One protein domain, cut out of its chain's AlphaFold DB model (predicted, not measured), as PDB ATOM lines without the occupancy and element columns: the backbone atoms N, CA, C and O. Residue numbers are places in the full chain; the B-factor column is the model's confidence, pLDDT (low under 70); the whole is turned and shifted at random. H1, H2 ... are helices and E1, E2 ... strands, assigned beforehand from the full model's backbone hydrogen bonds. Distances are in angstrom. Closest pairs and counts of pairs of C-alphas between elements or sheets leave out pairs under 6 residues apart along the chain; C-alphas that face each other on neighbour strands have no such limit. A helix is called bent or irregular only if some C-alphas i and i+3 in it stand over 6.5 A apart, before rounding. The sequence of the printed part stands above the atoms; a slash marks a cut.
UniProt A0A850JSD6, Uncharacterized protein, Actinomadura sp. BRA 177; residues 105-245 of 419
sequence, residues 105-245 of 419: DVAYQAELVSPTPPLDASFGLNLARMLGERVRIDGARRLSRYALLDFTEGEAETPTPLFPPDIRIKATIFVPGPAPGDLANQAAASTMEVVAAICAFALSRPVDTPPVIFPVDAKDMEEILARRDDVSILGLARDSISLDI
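AT A GLANCE: This is residues 105 to 245 of the 419 residues of an uncharacterized protein of Actinomadura sp. BRA 177 (UniProt A0A850JSD6). A twisted sheet of four antiparallel strands has the long helix H2 packed over one face and the short helix H3 across one end of the other face. Off the sheet, toward one end of the long axis, lie H1, of which residues 121 to 125 stick out with residue 120, and the loop of residues 154 to 166; the last stretch, residues 229 to 245, passes along the edge strand E2. The printed part has 141 residues with three named helices and four named strands, in the order E1 H1 E2 E3 E4 H2 H3, and its class is mixed. The sheet's order is E1, E4, E3, E2. The whole is compact, with a radius of gyration of the C-alphas of 15.9 A, and only just elongated, spanning 47 by 31 by 27 A.

HOW THE PARTS SIT: Begin at E4, residues 167 to 176, an inner strand. Beside it is the edge strand E1, residues 105 to 114, antiparallel; look for N 106 and O 175, 2.9 A apart. On its other side is E3, residues 147 to 153, antiparallel and a hairpin with E4; N 150 and O 170 are 3.0 A apart. E2, residues 139 to 143, forms a hairpin with E3, with N 141 and O 149 at 2.7 A. E2, E3 and E4 make a meander, each strand the antiparallel neighbour of the one before. H2, residues 182 to 203, is on the sheet; its closest C-alphas to E4 are those of Val 175 and Ala 188, 6.1 A apart. H3, residues 221 to 228, is on the opposite face at a height over the sheet of 9.0 A, only just over E4 alone, with 4 of its 8 C-alphas on E4 and 2 each on E1 and E3. It runs across the strands, at 77 degrees to E4 on the local plane. H1, residues 121 to 133, is not on the sheet and is irregular: C-alphas 125 and 128 are 7.4 A apart. Residues 234 to 235 pair in parallel with residues 141 to 142 of E2. Every O i to N i+4 pair is within hydrogen-bond range in H3, against 7 of 9 in H1 and 17 of 18 in H2.

IN THESE COORDINATES: Find C-alpha 105 at (90.907, 110.128, 136.632); from there E1 runs 27.4 A to C-alpha 114. H1 covers 19.1 A, E2 13.8 A, E3 19.2 A and E4 28.5 A. H2 runs 31.2 A from (76.991, 107.851, 136.370). H3 ends at C-alpha 228, (99.221, 110.317, 128.770).

THE WHOLE: The C-alphas of Thr 160 and Pro 178 are the farthest apart, 48.9 A. The printed part has no cut. The links E3 to E4 and H2 to H3 are long. Look for pLDDT under 70 at residues 121 to 124 and 155 to 163.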
ATOM      1  N   ASP A 105      91.678 110.132 137.874       89.19
ATOM      2  CA  ASP A 105      90.907 110.128 136.632       89.19
ATOM      3  C   ASP A 105      90.557 108.696 136.206       89.19
ATOM      4  O   ASP A 105      91.400 107.798 136.213       89.19
ATOM      5  N   VAL A 106      89.328 108.510 135.731       91.56
ATOM      6  CA  VAL A 106      88.904 107.290 135.040       91.56
ATOM      7  C   VAL A 106      89.120 107.481 133.546       91.56
ATOM      8  O   VAL A 106      88.700 108.497 132.981       91.56
ATOM      9  N   ALA A 107      89.734 106.499 132.888       94.75
ATOM     10  CA  ALA A 107      89.860 106.504 131.438       94.75
ATOM     11  C   ALA A 107      88.669 105.798 130.775       94.75
ATOM     12  O   ALA A 107      88.256 104.717 131.194       94.75
ATOM     13  N   TYR A 108      88.147 106.398 129.709       95.62
ATOM     14  CA  TYR A 108      87.137 105.816 128.828       95.62
ATOM     15  C   TYR A 108      87.672 105.762 127.411       95.62
ATOM     16  O   TYR A 108      88.376 106.675 126.982       95.62
ATOM     17  N   GLN A 109      87.302 104.721 126.672       94.88
ATOM     18  CA  GLN A 109      87.793 104.513 125.319       94.88
ATOM     19  C   GLN A 109      86.661 104.262 124.326       94.88
ATOM     20  O   GLN A 109      85.655 103.621 124.637       94.88
ATOM     21  N   ALA A 110      86.843 104.793 123.119       95.38
ATOM     22  CA  ALA A 110      85.950 104.604 121.991       95.38
ATOM     23  C   ALA A 110      86.718 104.666 120.666       95.38
ATOM     24  O   ALA A 110      87.715 105.380 120.549       95.38
ATOM     25  N   GLU A 111      86.223 103.956 119.656       95.88
ATOM     26  CA  GLU A 111      86.659 104.132 118.271       95.88
ATOM     27  C   GLU A 111      85.716 105.125 117.590       95.88
ATOM     28  O   GLU A 111      84.519 104.870 117.454       95.88
ATOM     29  N   LEU A 112      86.252 106.282 117.202       96.00
ATOM     30  CA  LEU A 112      85.558 107.253 116.363       96.00
ATOM     31  C   LEU A 112      85.890 106.972 114.900       96.00
ATOM     32  O   LEU A 112      87.006 106.554 114.584       96.00
ATOM     33  N   VAL A 113      84.953 107.252 114.000       94.81
ATOM     34  CA  VAL A 113      85.138 106.981 112.570       94.81
ATOM     35  C   VAL A 113      84.852 108.238 111.764       94.81
ATOM     36  O   VAL A 113      83.795 108.842 111.903       94.81
ATOM     37  N   SER A 114      85.787 108.643 110.909       92.19
ATOM     38  CA  SER A 114      85.526 109.583 109.818       92.19
ATOM     39  C   SER A 114      85.324 108.774 108.536       92.19
ATOM     40  O   SER A 114      86.316 108.397 107.903       92.19
ATOM     41  N   PRO A 115      84.072 108.451 108.168       88.00
ATOM     42  CA  PRO A 115      83.807 107.584 107.032       88.00
ATOM     43  C   PRO A 115      84.116 108.304 105.724       88.00
ATOM     44  O   PRO A 115      83.939 109.525 105.601       88.00
ATOM     45  N   THR A 116      84.555 107.541 104.729       83.06
ATOM     46  CA  THR A 116      84.635 107.954 103.327       83.06
ATOM     47  C   THR A 116      83.294 108.574 102.946       83.06
ATOM     48  O   THR A 116      82.252 107.963 103.196       83.06
ATOM     49  N   PRO A 117      83.275 109.807 102.409       76.62
ATOM     50  CA  PRO A 117      82.019 110.490 102.159       76.62
ATOM     51  C   PRO A 117      81.169 109.671 101.174       76.62
ATOM     52  O   PRO A 117      81.676 109.328 100.102       76.62
ATOM     53  N   PRO A 118      79.904 109.353 101.501       71.81
ATOM     54  CA  PRO A 118      79.035 108.631 100.579       71.81
ATOM     55  C   PRO A 118      78.787 109.485  99.333       71.81
ATOM     56  O   PRO A 118      78.683 110.701  99.432       71.81
ATOM     57  N   LEU A 119      78.659 108.876  98.153       73.12
ATOM     58  CA  LEU A 119      78.336 109.594  96.911       73.12
ATOM     59  C   LEU A 119      76.852 110.006  96.872       73.12
ATOM     60  O   LEU A 119      76.063 109.461  96.103       73.12
ATOM     61  N   ASP A 120      76.462 110.958  97.717       70.56
ATOM     62  CA  ASP A 120      75.087 111.437  97.864       70.56
ATOM     63  C   ASP A 120      74.956 112.972  97.704       70.56
ATOM     64  O   ASP A 120      75.886 113.681  97.309       70.56
ATOM     65  N   ALA A 121      73.765 113.515  97.979       64.44
ATOM     66  CA  ALA A 121      73.520 114.957  97.901       64.44
ATOM     67  C   ALA A 121      74.356 115.769  98.915       64.44
ATOM     68  O   ALA A 121      74.750 116.900  98.622       64.44
ATOM     69  N   SER A 122      74.666 115.197 100.086       66.69
ATOM     70  CA  SER A 122      75.525 115.836 101.091       66.69
ATOM     71  C   SER A 122      76.971 115.936 100.608       66.69
ATOM     72  O   SER A 122      77.645 116.941 100.854       66.69
ATOM     73  N   PHE A 123      77.424 114.948  99.836       69.50
ATOM     74  CA  PHE A 123      78.723 114.977  99.187       69.50
ATOM     75  C   PHE A 123      78.819 116.084  98.146       69.50
ATOM     76  O   PHE A 123      79.766 116.865  98.193       69.50
ATOM     77  N   GLY A 124      77.824 116.220  97.264       67.25
ATOM     78  CA  GLY A 124      77.792 117.302  96.273       67.25
ATOM     79  C   GLY A 124      77.903 118.693  96.906       67.25
ATOM     80  O   GLY A 124      78.629 119.540  96.387       67.25
ATOM     81  N   LEU A 125      77.255 118.902  98.057       72.94
ATOM     82  CA  LEU A 125      77.339 120.146  98.826       72.94
ATOM     83  C   LEU A 125      78.742 120.382  99.406       72.94
ATOM     84  O   LEU A 125      79.269 121.491  99.318       72.94
ATOM     85  N   ASN A 126      79.333 119.347 100.005       76.31
ATOM     86  CA  ASN A 126      80.584 119.441 100.755       76.31
ATOM     87  C   ASN A 126      81.842 119.240  99.900       76.31
ATOM     88  O   ASN A 126      82.941 119.453 100.405       76.31
ATOM     89  N   LEU A 127      81.725 118.834  98.634       76.81
ATOM     90  CA  LEU A 127      82.868 118.460  97.799       76.81
ATOM     91  C   LEU A 127      83.886 119.595  97.643       76.81
ATOM     92  O   LEU A 127      85.071 119.385  97.900       76.81
ATOM     93  N   ALA A 128      83.436 120.805  97.296       76.00
ATOM     94  CA  ALA A 128      84.319 121.967  97.153       76.00
ATOM     95  C   ALA A 128      85.092 122.264  98.452       76.00
ATOM     96  O   ALA A 128      86.296 122.516  98.430       76.00
ATOM     97  N   ARG A 129      84.408 122.143  99.595       81.06
ATOM     98  CA  ARG A 129      84.983 122.296 100.935       81.06
ATOM     99  C   ARG A 129      86.012 121.200 101.237       81.06
ATOM    100  O   ARG A 129      87.115 121.493 101.680       81.06
ATOM    101  N   MET A 130      85.677 119.937 100.965       77.69
ATOM    102  CA  MET A 130      86.561 118.795 101.217       77.69
ATOM    103  C   MET A 130      87.840 118.848 100.379       77.69
ATOM    104  O   MET A 130      88.899 118.507 100.892       77.69
ATOM    105  N   LEU A 131      87.763 119.300  99.124       75.69
ATOM    106  CA  LEU A 131      88.943 119.451  98.268       75.69
ATOM    107  C   LEU A 131      89.862 120.589  98.735       75.69
ATOM    108  O   LEU A 131      91.079 120.442  98.670       75.69
ATOM    109  N   GLY A 132      89.295 121.702  99.211       72.88
ATOM    110  CA  GLY A 132      90.068 122.873  99.638       72.88
ATOM    111  C   GLY A 132      90.669 122.774 101.042       72.88
ATOM    112  O   GLY A 132      91.654 123.445 101.332       72.88
ATOM    113  N   GLU A 133      90.090 121.955 101.921       77.25
ATOM    114  CA  GLU A 133      90.404 121.982 103.355       77.25
ATOM    115  C   GLU A 133      90.987 120.670 103.909       77.25
ATOM    116  O   GLU A 133      91.172 120.558 105.125       77.25
ATOM    117  N   ARG A 134      91.232 119.658 103.064       74.38
ATOM    118  CA  ARG A 134      91.682 118.329 103.510       74.38
ATOM    119  C   ARG A 134      93.021 118.412 104.241       74.38
ATOM    120  O   ARG A 134      94.020 118.862 103.686       74.38
ATOM    121  N   VAL A 135      93.052 117.856 105.450       84.25
ATOM    122  CA  VAL A 135      94.275 117.647 106.234       84.25
ATOM    123  C   VAL A 135      94.443 116.153 106.478       84.25
ATOM    124  O   VAL A 135      93.504 115.479 106.903       84.25
ATOM    125  N   ARG A 136      95.635 115.623 106.193       86.50
ATOM    126  CA  ARG A 136      96.003 114.247 106.539       86.50
ATOM    127  C   ARG A 136      96.631 114.245 107.930       86.50
ATOM    128  O   ARG A 136      97.603 114.960 108.158       86.50
ATOM    129  N   ILE A 137      96.069 113.455 108.839       90.25
ATOM    130  CA  ILE A 137      96.565 113.282 110.208       90.25
ATOM    131  C   ILE A 137      96.743 111.788 110.434       90.25
ATOM    132  O   ILE A 137      95.819 111.024 110.179       90.25
ATOM    133  N   ASP A 138      97.930 111.403 110.891       90.75
ATOM    134  CA  ASP A 138      98.300 110.016 111.158       90.75
ATOM    135  C   ASP A 138      99.122 109.919 112.455       90.75
ATOM    136  O   ASP A 138      99.868 110.849 112.821       90.75
ATOM    137  N   GLY A 139      98.952 108.797 113.152       93.44
ATOM    138  CA  GLY A 139      99.592 108.479 114.421       93.44
ATOM    139  C   GLY A 139      98.996 109.178 115.648       93.44
ATOM    140  O   GLY A 139      97.944 109.821 115.602       93.44
ATOM    141  N   ALA A 140      99.705 109.050 116.771       96.06
ATOM    142  CA  ALA A 140      99.265 109.534 118.075       96.06
ATOM    143  C   ALA A 140      99.260 111.068 118.163       96.06
ATOM    144  O   ALA A 140     100.218 111.744 117.770       96.06
ATOM    145  N   ARG A 141      98.193 111.628 118.727       96.44
ATOM    146  CA  ARG A 141      98.032 113.038 119.093       96.44
ATOM    147  C   ARG A 141      97.365 113.142 120.459       96.44
ATOM    148  O   ARG A 141      96.775 112.184 120.951       96.44
ATOM    149  N   ARG A 142      97.421 114.326 121.063       95.06
ATOM    150  CA  ARG A 142      96.733 114.600 122.331       95.06
ATOM    151  C   ARG A 142      96.004 115.935 122.358       95.06
ATOM    152  O   ARG A 142      96.354 116.866 121.630       95.06
ATOM    153  N   LEU A 143      95.017 116.016 123.244       94.44
ATOM    154  CA  LEU A 143      94.356 117.244 123.680       94.44
ATOM    155  C   LEU A 143      94.646 117.412 125.174       94.44
ATOM    156  O   LEU A 143      93.909 116.922 126.036       94.44
ATOM    157  N   SER A 144      95.798 118.030 125.451       89.12
ATOM    158  CA  SER A 144      96.423 118.085 126.776       89.12
ATOM    159  C   SER A 144      96.445 116.708 127.464       89.12
ATOM    160  O   SER A 144      96.594 115.674 126.813       89.12
ATOM    161  N   ARG A 145      96.269 116.690 128.784       90.00
ATOM    162  CA  ARG A 145      96.102 115.497 129.617       90.00
ATOM    163  C   ARG A 145      94.696 114.892 129.559       90.00
ATOM    164  O   ARG A 145      94.440 113.942 130.289       90.00
ATOM    165  N   TYR A 146      93.763 115.454 128.794       91.88
ATOM    166  CA  TYR A 146      92.349 115.058 128.845       91.88
ATOM    167  C   TYR A 146      91.962 114.048 127.772       91.88
ATOM    168  O   TYR A 146      91.017 113.288 127.982       91.88
ATOM    169  N   ALA A 147      92.680 114.006 126.647       95.50
ATOM    170  CA  ALA A 147      92.446 112.998 125.624       95.50
ATOM    171  C   ALA A 147      93.723 112.588 124.886       95.50
ATOM    172  O   ALA A 147      94.517 113.435 124.472       95.50
ATOM    173  N   LEU A 148      93.856 111.283 124.656       97.06
ATOM    174  CA  LEU A 148      94.788 110.668 123.716       97.06
ATOM    175  C   LEU A 148      94.016 110.210 122.479       97.06
ATOM    176  O   LEU A 148      92.917 109.666 122.594       97.06
ATOM    177  N   LEU A 149      94.593 110.441 121.305       97.56
ATOM    178  CA  LEU A 149      93.976 110.190 120.010       97.56
ATOM    179  C   LEU A 149      94.963 109.436 119.126       97.56
ATOM    180  O   LEU A 149      96.007 109.984 118.790       97.56
ATOM    181  N   ASP A 150      94.625 108.227 118.704       96.88
ATOM    182  CA  ASP A 150      95.418 107.499 117.710       96.88
ATOM    183  C   ASP A 150      94.682 107.497 116.379       96.88
ATOM    184  O   ASP A 150      93.640 106.854 116.250       96.88
ATOM    185  N   PHE A 151      95.206 108.253 115.414       96.50
ATOM    186  CA  PHE A 151      94.671 108.313 114.060       96.50
ATOM    187  C   PHE A 151      95.261 107.177 113.232       96.50
ATOM    188  O   PHE A 151      96.481 107.058 113.141       96.50
ATOM    189  N   THR A 152      94.387 106.398 112.601       94.25
ATOM    190  CA  THR A 152      94.757 105.333 111.672       94.25
ATOM    191  C   THR A 152      93.971 105.512 110.383       94.25
ATOM    192  O   THR A 152      92.737 105.512 110.383       94.25
ATOM    193  N   GLU A 153      94.683 105.668 109.273       87.19
ATOM    194  CA  GLU A 153      94.082 105.713 107.941       87.19
ATOM    195  C   GLU A 153      93.764 104.284 107.471       87.19
ATOM    196  O   GLU A 153      94.601 103.387 107.564       87.19
ATOM    197  N   GLY A 154      92.535 104.056 107.011       76.56
ATOM    198  CA  GLY A 154      92.117 102.780 106.440       76.56
ATOM    199  C   GLY A 154      92.754 102.522 105.075       76.56
ATOM    200  O   GLY A 154      93.242 103.435 104.404       76.56
ATOM    201  N   GLU A 155      92.719 101.265 104.636       69.12
ATOM    202  CA  GLU A 155      93.129 100.910 103.278       69.12
ATOM    203  C   GLU A 155      92.135 101.498 102.268       69.12
ATOM    204  O   GLU A 155      90.920 101.347 102.401       69.12
ATOM    205  N   ALA A 156      92.641 102.197 101.251       61.84
ATOM    206  CA  ALA A 156      91.795 102.687 100.174       61.84
ATOM    207  C   ALA A 156      91.346 101.495  99.311       61.84
ATOM    208  O   ALA A 156      92.157 100.925  98.584       61.84
ATOM    209  N   GLU A 157      90.056 101.140  99.355       56.12
ATOM    210  CA  GLU A 157      89.491 100.047  98.539       56.12
ATOM    211  C   GLU A 157      89.684 100.273  97.028       56.12
ATOM    212  O   GLU A 157      89.701  99.329  96.240       56.12
ATOM    213  N   THR A 158      89.868 101.528  96.606       53.84
ATOM    214  CA  THR A 158      90.231 101.881  95.230       53.84
ATOM    215  C   THR A 158      91.337 102.938  95.210       53.84
ATOM    216  O   THR A 158      91.310 103.866  96.021       53.84
ATOM    217  N   PRO A 159      92.287 102.879  94.256       48.62
ATOM    218  CA  PRO A 159      93.351 103.871  94.093       48.62
ATOM    219  C   PRO A 159      92.818 105.163  93.449       48.62
ATOM    220  O   PRO A 159      93.441 105.729  92.553       48.62
ATOM    221  N   THR A 160      91.632 105.617  93.857       52.62
ATOM    222  CA  THR A 160      91.006 106.826  93.332       52.62
ATOM    223  C   THR A 160      91.398 107.992  94.243       52.62
ATOM    224  O   THR A 160      90.831 108.134  95.325       52.62
ATOM    225  N   PRO A 161      92.347 108.861  93.845       55.53
ATOM    226  CA  PRO A 161      92.930 109.880  94.728       55.53
ATOM    227  C   PRO A 161      91.936 110.966  95.171       55.53
ATOM    228  O   PRO A 161      92.242 111.759  96.061       55.53
ATOM    229  N   LEU A 162      90.751 111.011  94.550       61.50
ATOM    230  CA  LEU A 162      89.723 112.004  94.836       61.50
ATOM    231  C   LEU A 162      89.051 111.791  96.201       61.50
ATOM    232  O   LEU A 162      88.611 112.764  96.814       61.50
ATOM    233  N   PHE A 163      88.975 110.545  96.680       69.38
ATOM    234  CA  PHE A 163      88.245 110.201  97.899       69.38
ATOM    235  C   PHE A 163      89.221 109.862  99.022       69.38
ATOM    236  O   PHE A 163      90.026 108.940  98.881       69.38
ATOM    237  N   PRO A 164      89.212 110.614 100.133       74.19
ATOM    238  CA  PRO A 164      89.995 110.229 101.289       74.19
ATOM    239  C   PRO A 164      89.419 108.939 101.889       74.19
ATOM    240  O   PRO A 164      88.196 108.867 102.040       74.19
ATOM    241  N   PRO A 165      90.263 107.963 102.262       82.75
ATOM    242  CA  PRO A 165      89.793 106.746 102.910       82.75
ATOM    243  C   PRO A 165      89.171 107.054 104.280       82.75
ATOM    244  O   PRO A 165      89.186 108.196 104.781       82.75
ATOM    245  N   ASP A 166      88.619 106.007 104.881       88.44
ATOM    246  CA  ASP A 166      88.147 106.030 106.257       88.44
ATOM    247  C   ASP A 166      89.305 106.361 107.197       88.44
ATOM    248  O   ASP A 166      90.426 105.885 107.023       88.44
ATOM    249  N   ILE A 167      89.029 107.168 108.215       91.94
ATOM    250  CA  ILE A 167      89.980 107.422 109.298       91.94
ATOM    251  C   ILE A 167      89.351 106.902 110.578       91.94
ATOM    252  O   ILE A 167      88.277 107.355 110.976       91.94
ATOM    253  N   ARG A 168      90.028 105.962 111.229       95.25
ATOM    254  CA  ARG A 168      89.669 105.485 112.563       95.25
ATOM    255  C   ARG A 168      90.472 106.263 113.586       95.25
ATOM    256  O   ARG A 168      91.657 106.518 113.385       95.25
ATOM    257  N   ILE A 169      89.821 106.660 114.669       96.75
ATOM    258  CA  ILE A 169      90.445 107.420 115.744       96.75
ATOM    259  C   ILE A 169      90.162 106.687 117.045       96.75
ATOM    260  O   ILE A 169      89.036 106.713 117.544       96.75
ATOM    261  N   LYS A 170      91.180 106.043 117.614       96.56
ATOM    262  CA  LYS A 170      91.076 105.480 118.962       96.56
ATOM    263  C   LYS A 170      91.170 106.639 119.951       96.56
ATOM    264  O   LYS A 170      92.250 107.184 120.175       96.56
ATOM    265  N   ALA A 171      90.033 107.052 120.497       96.94
ATOM    266  CA  ALA A 171      89.949 108.145 121.452       96.94
ATOM    267  C   ALA A 171      89.912 107.584 122.872       96.94
ATOM    268  O   ALA A 171      89.010 106.826 123.227       96.94
ATOM    269  N   THR A 172      90.890 107.975 123.687       96.88
ATOM    270  CA  THR A 172      90.929 107.669 125.119       96.88
ATOM    271  C   THR A 172      90.818 108.973 125.886       96.88
ATOM    272  O   THR A 172      91.676 109.839 125.739       96.88
ATOM    273  N   ILE A 173      89.760 109.135 126.673       95.69
ATOM    274  CA  ILE A 173      89.485 110.354 127.436       95.69
ATOM    275  C   ILE A 173      89.621 110.094 128.930       95.69
ATOM    276  O   ILE A 173      89.249 109.029 129.413       95.69
ATOM    277  N   PHE A 174      90.120 111.088 129.653       94.44
ATOM    278  CA  PHE A 174      90.325 111.037 131.096       94.44
ATOM    279  C   PHE A 174      89.350 111.995 131.761       94.44
ATOM    280  O   PHE A 174      89.340 113.191 131.456       94.44
ATOM    281  N   VAL A 175      88.511 111.467 132.648       92.69
ATOM    282  CA  VAL A 175      87.494 112.250 133.351       92.69
ATOM    283  C   VAL A 175      87.615 112.071 134.859       92.69
ATOM    284  O   VAL A 175      87.917 110.967 135.314       92.69
ATOM    285  N   PRO A 176      87.333 113.122 135.644       87.12
ATOM    286  CA  PRO A 176      87.417 113.031 137.092       87.12
ATOM    287  C   PRO A 176      86.331 112.098 137.636       87.12
ATOM    288  O   PRO A 176      85.157 112.207 137.267       87.12
ATOM    289  N   GLY A 177      86.714 111.217 138.557       87.12
ATOM    290  CA  GLY A 177      85.783 110.388 139.313       87.12
ATOM    291  C   GLY A 177      86.507 109.248 140.027       87.12
ATOM    292  O   GLY A 177      87.338 108.586 139.425       87.12
ATOM    293  N   PRO A 178      86.174 108.923 141.283       86.62
ATOM    294  CA  PRO A 178      86.940 107.932 142.037       86.62
ATOM    295  C   PRO A 178      86.809 106.504 141.480       86.62
ATOM    296  O   PRO A 178      87.679 105.673 141.745       86.62
ATOM    297  N   ALA A 179      85.737 106.229 140.729       88.31
ATOM    298  CA  ALA A 179      85.475 104.979 140.021       88.31
ATOM    299  C   ALA A 179      84.509 105.210 138.835       88.31
ATOM    300  O   ALA A 179      83.773 106.211 138.830       88.31
ATOM    301  N   PRO A 180      84.445 104.282 137.856       87.44
ATOM    302  CA  PRO A 180      83.406 104.289 136.828       87.44
ATOM    303  C   PRO A 180      82.003 104.359 137.451       87.44
ATOM    304  O   PRO A 180      81.674 103.620 138.375       87.44
ATOM    305  N   GLY A 181      81.162 105.266 136.956       84.81
ATOM    306  CA  GLY A 181      79.824 105.509 137.499       84.81
ATOM    307  C   GLY A 181      79.074 106.575 136.710       84.81
ATOM    308  O   GLY A 181      79.610 107.113 135.746       84.81
ATOM    309  N   ASP A 182      77.852 106.921 137.121       84.12
ATOM    310  CA  ASP A 182      76.991 107.851 136.370       84.12
ATOM    311  C   ASP A 182      77.646 109.205 136.061       84.12
ATOM    312  O   ASP A 182      77.488 109.722 134.956       84.12
ATOM    313  N   LEU A 183      78.383 109.785 137.017       86.31
ATOM    314  CA  LEU A 183      79.071 111.065 136.817       86.31
ATOM    315  C   LEU A 183      80.185 110.946 135.781       86.31
ATOM    316  O   LEU A 183      80.204 111.720 134.828       86.31
ATOM    317  N   ALA A 184      81.073 109.963 135.948       89.56
ATOM    318  CA  ALA A 184      82.172 109.725 135.018       89.56
ATOM    319  C   ALA A 184      81.640 109.358 133.625       89.56
ATOM    320  O   ALA A 184      82.112 109.912 132.645       89.56
ATOM    321  N   ASN A 185      80.584 108.543 133.524       89.19
ATOM    322  CA  ASN A 185      79.926 108.205 132.257       89.19
ATOM    323  C   ASN A 185      79.363 109.450 131.549       89.19
ATOM    324  O   ASN A 185      79.565 109.626 130.350       89.19
ATOM    325  N   GLN A 186      78.663 110.330 132.278       88.50
ATOM    326  CA  GLN A 186      78.110 111.570 131.716       88.50
ATOM    327  C   GLN A 186      79.214 112.538 131.282       88.50
ATOM    328  O   GLN A 186      79.140 113.111 130.193       88.50
ATOM    329  N   ALA A 187      80.243 112.706 132.117       90.25
ATOM    330  CA  ALA A 187      81.401 113.530 131.798       90.25
ATOM    331  C   ALA A 187      82.142 112.980 130.572       90.25
ATOM    332  O   ALA A 187      82.470 113.740 129.662       90.25
ATOM    333  N   ALA A 188      82.342 111.662 130.514       93.12
ATOM    334  CA  ALA A 188      83.001 110.975 129.416       93.12
ATOM    335  C   ALA A 188      82.221 111.142 128.108       93.12
ATOM    336  O   ALA A 188      82.784 111.593 127.116       93.12
ATOM    337  N   ALA A 189      80.909 110.891 128.109       91.75
ATOM    338  CA  ALA A 189      80.074 111.048 126.919       91.75
ATOM    339  C   ALA A 189      80.095 112.493 126.396       91.75
ATOM    340  O   ALA A 189      80.327 112.725 125.209       91.75
ATOM    341  N   SER A 190      79.937 113.476 127.291       90.00
ATOM    342  CA  SER A 190      79.996 114.889 126.909       90.00
ATOM    343  C   SER A 190      81.377 115.306 126.402       90.00
ATOM    344  O   SER A 190      81.458 116.184 125.546       90.00
ATOM    345  N   THR A 191      82.456 114.733 126.936       93.12
ATOM    346  CA  THR A 191      83.827 115.046 126.509       93.12
ATOM    347  C   THR A 191      84.121 114.398 125.161       93.12
ATOM    348  O   THR A 191      84.694 115.044 124.290       93.12
ATOM    349  N   MET A 192      83.659 113.164 124.943       95.00
ATOM    350  CA  MET A 192      83.816 112.437 123.684       95.00
ATOM    351  C   MET A 192      83.142 113.162 122.513       95.00
ATOM    352  O   MET A 192      83.729 113.264 121.440       95.00
ATOM    353  N   GLU A 193      81.950 113.729 122.723       93.62
ATOM    354  CA  GLU A 193      81.269 114.568 121.725       93.62
ATOM    355  C   GLU A 193      82.136 115.769 121.306       93.62
ATOM    356  O   GLU A 193      82.299 116.056 120.120       93.62
ATOM    357  N   VAL A 194      82.748 116.448 122.282       94.81
ATOM    358  CA  VAL A 194      83.635 117.591 122.025       94.81
ATOM    359  C   VAL A 194      84.901 117.152 121.299       94.81
ATOM    360  O   VAL A 194      85.300 117.796 120.333       94.81
ATOM    361  N   VAL A 195      85.513 116.046 121.726       96.44
ATOM    362  CA  VAL A 195      86.689 115.460 121.073       96.44
ATOM    363  C   VAL A 195      86.377 115.101 119.621       96.44
ATOM    364  O   VAL A 195      87.152 115.446 118.736       96.44
ATOM    365  N   ALA A 196      85.222 114.496 119.342       96.31
ATOM    366  CA  ALA A 196      84.804 114.186 117.979       96.31
ATOM    367  C   ALA A 196      84.610 115.447 117.126       96.31
ATOM    368  O   ALA A 196      85.052 115.474 115.977       96.31
ATOM    369  N   ALA A 197      84.020 116.509 117.683       96.88
ATOM    370  CA  ALA A 197      83.896 117.794 116.997       96.88
ATOM    371  C   ALA A 197      85.266 118.445 116.724       96.88
ATOM    372  O   ALA A 197      85.481 118.986 115.639       96.88
ATOM    373  N   ILE A 198      86.217 118.351 117.662       97.38
ATOM    374  CA  ILE A 198      87.604 118.811 117.473       97.38
ATOM    375  C   ILE A 198      88.296 117.998 116.372       97.38
ATOM    376  O   ILE A 198      88.900 118.585 115.478       97.38
ATOM    377  N   CYS A 199      88.189 116.668 116.393       96.69
ATOM    378  CA  CYS A 199      88.751 115.798 115.360       96.69
ATOM    379  C   CYS A 199      88.146 116.098 113.984       96.69
ATOM    380  O   CYS A 199      88.872 116.198 112.997       96.69
ATOM    381  N   ALA A 200      86.833 116.315 113.914       94.88
ATOM    382  CA  ALA A 200      86.161 116.683 112.677       94.88
ATOM    383  C   ALA A 200      86.597 118.050 112.154       94.88
ATOM    384  O   ALA A 200      86.806 118.240 110.951       94.88
ATOM    385  N   PHE A 201      86.796 119.000 113.066       95.56
ATOM    386  CA  PHE A 201      87.397 120.280 112.745       95.56
ATOM    387  C   PHE A 201      88.857 120.133 112.318       95.56
ATOM    388  O   PHE A 201      89.274 120.849 111.427       95.56
ATOM    389  N   ALA A 202      89.647 119.218 112.872       95.25
ATOM    390  CA  ALA A 202      91.029 119.004 112.445       95.25
ATOM    391  C   ALA A 202      91.102 118.404 111.029       95.25
ATOM    392  O   ALA A 202      91.877 118.867 110.196       95.25
ATOM    393  N   LEU A 203      90.245 117.419 110.745       92.00
ATOM    394  CA  LEU A 203      90.193 116.685 109.477       92.00
ATOM    395  C   LEU A 203      89.406 117.409 108.371       92.00
ATOM    396  O   LEU A 203      89.472 117.013 107.207       92.00
ATOM    397  N   SER A 204      88.626 118.438 108.720       88.69
ATOM    398  CA  SER A 204      87.605 119.029 107.842       88.69
ATOM    399  C   SER A 204      86.599 117.997 107.313       88.69
ATOM    400  O   SER A 204      86.125 118.082 106.178       88.69
ATOM    401  N   ARG A 205      86.239 117.002 108.122       87.81
ATOM    402  CA  ARG A 205      85.282 115.947 107.757       87.81
ATOM    403  C   ARG A 205      84.486 115.515 108.985       87.81
ATOM    404  O   ARG A 205      85.050 115.536 110.073       87.81
ATOM    405  N   PRO A 206      83.221 115.084 108.832       90.69
ATOM    406  CA  PRO A 206      82.471 114.497 109.935       90.69
ATOM    407  C   PRO A 206      83.228 113.338 110.599       90.69
ATOM    408  O   PRO A 206      83.979 112.611 109.950       90.69
ATOM    409  N   VAL A 207      83.012 113.194 111.903       94.00
ATOM    410  CA  VAL A 207      83.594 112.151 112.763       94.00
ATOM    411  C   VAL A 207      82.477 111.642 113.646       94.00
ATOM    412  O   VAL A 207      81.928 112.411 114.440       94.00
ATOM    413  N   ASP A 208      82.120 110.384 113.476       93.50
ATOM    414  CA  ASP A 208      81.013 109.746 114.159       93.50
ATOM    415  C   ASP A 208      81.474 109.129 115.477       93.50
ATOM    416  O   ASP A 208      82.545 108.527 115.579       93.50
ATOM    417  N   THR A 209      80.648 109.329 116.501       91.19
ATOM    418  CA  THR A 209      80.836 108.790 117.847       91.19
ATOM    419  C   THR A 209      79.965 107.552 118.028       91.19
ATOM    420  O   THR A 209      78.785 107.598 117.661       91.19
ATOM    421  N   PRO A 210      80.473 106.474 118.645       90.62
ATOM    422  CA  PRO A 210      79.639 105.332 118.977       90.62
ATOM    423  C   PRO A 210      78.581 105.716 120.027       90.62
ATOM    424  O   PRO A 210      78.801 106.629 120.827       90.62
ATOM    425  N   PRO A 211      77.433 105.013 120.064       84.25
ATOM    426  CA  PRO A 211      76.348 105.320 120.997       84.25
ATOM    427  C   PRO A 211      76.705 105.011 122.456       84.25
ATOM    428  O   PRO A 211      76.072 105.539 123.367       84.25
ATOM    429  N   VAL A 212      77.692 104.140 122.685       85.12
ATOM    430  CA  VAL A 212      78.141 103.725 124.015       85.12
ATOM    431  C   VAL A 212      79.664 103.760 124.058       85.12
ATOM    432  O   VAL A 212      80.327 103.342 123.110       85.12
ATOM    433  N   ILE A 213      80.196 104.252 125.173       90.69
ATOM    434  CA  ILE A 213      81.622 104.256 125.500       90.69
ATOM    435  C   ILE A 213      81.825 103.484 126.799       90.69
ATOM    436  O   ILE A 213      80.970 103.527 127.687       90.69
ATOM    437  N   PHE A 214      82.949 102.787 126.911       89.12
ATOM    438  CA  PHE A 214      83.234 101.928 128.057       89.12
ATOM    439  C   PHE A 214      84.474 102.421 128.806       89.12
ATOM    440  O   PHE A 214      85.373 102.998 128.180       89.12
ATOM    441  N   PRO A 215      84.520 102.241 130.139       91.88
ATOM    442  CA  PRO A 215      85.743 102.463 130.889       91.88
ATOM    443  C   PRO A 215      86.821 101.490 130.404       91.88
ATOM    444  O   PRO A 215      86.523 100.375 129.980       91.88
ATOM    445  N   VAL A 216      88.067 101.936 130.458       91.81
ATOM    446  CA  VAL A 216      89.237 101.118 130.132       91.81
ATOM    447  C   VAL A 216      89.411 100.024 131.187       91.81
ATOM    448  O   VAL A 216      89.196 100.257 132.379       91.81
ATOM    449  N   ASP A 217      89.822  98.832 130.753       87.75
ATOM    450  CA  ASP A 217      90.134  97.726 131.655       87.75
ATOM    451  C   ASP A 217      91.317  98.081 132.572       87.75
ATOM    452  O   ASP A 217      92.331  98.615 132.126       87.75
ATOM    453  N   ALA A 218      91.247  97.699 133.852       81.94
ATOM    454  CA  ALA A 218      92.281  98.027 134.843       81.94
ATOM    455  C   ALA A 218      93.704  97.575 134.445       81.94
ATOM    456  O   ALA A 218      94.676  98.241 134.785       81.94
ATOM    457  N   LYS A 219      93.822  96.475 133.690       85.94
ATOM    458  CA  LYS A 219      95.092  95.946 133.153       85.94
ATOM    459  C   LYS A 219      95.771  96.874 132.135       85.94
ATOM    460  O   LYS A 219      96.989  96.846 132.034       85.94
ATOM    461  N   ASP A 220      95.003  97.697 131.420       89.06
ATOM    462  CA  ASP A 220      95.506  98.556 130.340       89.06
ATOM    463  C   ASP A 220      95.721 100.006 130.827       89.06
ATOM    464  O   ASP A 220      96.283 100.844 130.119       89.06
ATOM    465  N   MET A 221      95.283 100.316 132.054       87.00
ATOM    466  CA  MET A 221      95.359 101.657 132.636       87.00
ATOM    467  C   MET A 221      96.796 102.151 132.809       87.00
ATOM    468  O   MET A 221      97.056 103.318 132.536       87.00
ATOM    469  N   GLU A 222      97.726 101.294 133.236       88.19
ATOM    470  CA  GLU A 222      99.123 101.692 133.460       88.19
ATOM    471  C   GLU A 222      99.796 102.142 132.155       88.19
ATOM    472  O   GLU A 222     100.413 103.206 132.105       88.19
ATOM    473  N   GLU A 223      99.596 101.392 131.066       90.81
ATOM    474  CA  GLU A 223     100.104 101.752 129.739       90.81
ATOM    475  C   GLU A 223      99.485 103.067 129.248       90.81
ATOM    476  O   GLU A 223     100.181 103.958 128.761       90.81
ATOM    477  N   ILE A 224      98.170 103.222 129.406       92.19
ATOM    478  CA  ILE A 224      97.453 104.424 128.975       92.19
ATOM    479  C   ILE A 224      97.895 105.661 129.766       92.19
ATOM    480  O   ILE A 224      98.043 106.736 129.178       92.19
ATOM    481  N   LEU A 225      98.144 105.526 131.069       90.50
ATOM    482  CA  LEU A 225      98.682 106.602 131.901       90.50
ATOM    483  C   LEU A 225     100.123 106.948 131.506       90.50
ATOM    484  O   LEU A 225     100.437 108.126 131.367       90.50
ATOM    485  N   ALA A 226     100.970 105.959 131.213       91.19
ATOM    486  CA  ALA A 226     102.317 106.221 130.705       91.19
ATOM    487  C   ALA A 226     102.286 106.995 129.374       91.19
ATOM    488  O   ALA A 226     103.035 107.954 129.186       91.19
ATOM    489  N   ARG A 227     101.367 106.637 128.466       92.94
ATOM    490  CA  ARG A 227     101.157 107.361 127.202       92.94
ATOM    491  C   ARG A 227     100.606 108.772 127.407       92.94
ATOM    492  O   ARG A 227     100.917 109.661 126.618       92.94
ATOM    493  N   ARG A 228      99.791 108.998 128.441       90.31
ATOM    494  CA  ARG A 228      99.221 110.317 128.770       90.31
ATOM    495  C   ARG A 228     100.318 111.361 128.985       90.31
ATOM    496  O   ARG A 228     100.211 112.480 128.478       90.31
ATOM    497  N   ASP A 229     101.377 110.949 129.673       88.38
ATOM    498  CA  ASP A 229     102.492 111.809 130.065       88.38
ATOM    499  C   ASP A 229     103.674 111.757 129.080       88.38
ATOM    500  O   ASP A 229     104.661 112.478 129.245       88.38
ATOM    501  N   ASP A 230     103.572 110.968 128.007       92.38
ATOM    502  CA  ASP A 230     104.612 110.859 126.986       92.38
ATOM    503  C   ASP A 230     104.796 112.193 126.242       92.38
ATOM    504  O   ASP A 230     103.913 112.702 125.544       92.38
ATOM    505  N   VAL A 231     105.976 112.797 126.384       90.00
ATOM    506  CA  VAL A 231     106.331 114.074 125.749       90.00
ATOM    507  C   VAL A 231     106.472 113.972 124.225       90.00
ATOM    508  O   VAL A 231     106.346 114.988 123.544       90.00
ATOM    509  N   SER A 232     106.680 112.770 123.679       93.38
ATOM    510  CA  SER A 232     106.832 112.540 122.237       93.38
ATOM    511  C   SER A 232     105.514 112.666 121.462       93.38
ATOM    512  O   SER A 232     105.521 113.010 120.277       93.38
ATOM    513  N   ILE A 233     104.370 112.461 122.126       94.31
ATOM    514  CA  ILE A 233     103.046 112.592 121.510       94.31
ATOM    515  C   ILE A 233     102.711 114.076 121.340       94.31
ATOM    516  O   ILE A 233     102.542 114.818 122.304       94.31
ATOM    517  N   LEU A 234     102.588 114.557 120.107       93.44
ATOM    518  CA  LEU A 234     102.331 115.979 119.860       93.44
ATOM    519  C   LEU A 234     100.856 116.359 120.066       93.44
ATOM    520  O   LEU A 234      99.944 115.541 119.921       93.44
ATOM    521  N   GLY A 235     100.614 117.632 120.385       94.56
ATOM    522  CA  GLY A 235      99.262 118.188 120.447       94.56
ATOM    523  C   GLY A 235      98.582 118.189 119.076       94.56
ATOM    524  O   GLY A 235      99.234 118.371 118.044       94.56
ATOM    525  N   LEU A 236      97.265 117.989 119.051       96.38
ATOM    526  CA  LEU A 236      96.484 118.148 117.827       96.38
ATOM    527  C   LEU A 236      96.417 119.635 117.445       96.38
ATOM    528  O   LEU A 236      96.072 120.481 118.269       96.38
ATOM    529  N   ALA A 237      96.728 119.954 116.191       95.06
ATOM    530  CA  ALA A 237      96.769 121.323 115.693       95.06
ATOM    531  C   ALA A 237      96.179 121.422 114.284       95.06
ATOM    532  O   ALA A 237      96.169 120.449 113.528       95.06
ATOM    533  N   ARG A 238      95.729 122.624 113.922       94.06
ATOM    534  CA  ARG A 238      95.301 122.983 112.570       94.06
ATOM    535  C   ARG A 238      95.837 124.363 112.218       94.06
ATOM    536  O   ARG A 238      95.754 125.272 113.033       94.06
ATOM    537  N   ASP A 239      96.415 124.504 111.027       91.56
ATOM    538  CA  ASP A 239      97.084 125.729 110.561       91.56
ATOM    539  C   ASP A 239      98.099 126.278 111.578       91.56
ATOM    540  O   ASP A 239      98.183 127.475 111.833       91.56
ATOM    541  N   SER A 240      98.877 125.374 112.181       91.25
ATOM    542  CA  SER A 240      99.853 125.681 113.240       91.25
ATOM    543  C   SER A 240      99.256 126.224 114.549       91.25
ATOM    544  O   SER A 240     100.001 126.671 115.417       91.25
ATOM    545  N   ILE A 241      97.934 126.162 114.729       93.88
ATOM    546  CA  ILE A 241      97.239 126.569 115.955       93.88
ATOM    547  C   ILE A 241      96.785 125.317 116.707       93.88
ATOM    548  O   ILE A 241      96.166 124.421 116.130       93.88
ATOM    549  N   SER A 242      97.104 125.255 118.002       94.31
ATOM    550  CA  SER A 242      96.674 124.162 118.881       94.31
ATOM    551  C   SER A 242      95.149 124.085 118.942       94.31
ATOM    552  O   SER A 242      94.484 125.101 119.116       94.31
ATOM    553  N   LEU A 243      94.599 122.876 118.830       96.00
ATOM    554  CA  LEU A 243      93.167 122.609 118.993       96.00
ATOM    555  C   LEU A 243      92.808 122.138 120.407       96.00
ATOM    556  O   LEU A 243      91.678 121.720 120.656       96.00
ATOM    557  N   ASP A 244      93.755 122.211 121.341       92.12
ATOM    558  CA  ASP A 244      93.496 121.948 122.748       92.12
ATOM    559  C   ASP A 244      92.705 123.098 123.391       92.12
ATOM    560  O   ASP A 244      93.237 124.043 123.974       92.12
ATOM    561  N   ILE A 245      91.384 123.013 123.269       90.81
ATOM    562  CA  ILE A 245      90.471 123.987 123.871       90.81
ATOM    563  C   ILE A 245      90.193 123.703 125.352       90.81
ATOM    564  O   ILE A 245      89.533 124.508 126.008       90.81
TER     565      ILE A 245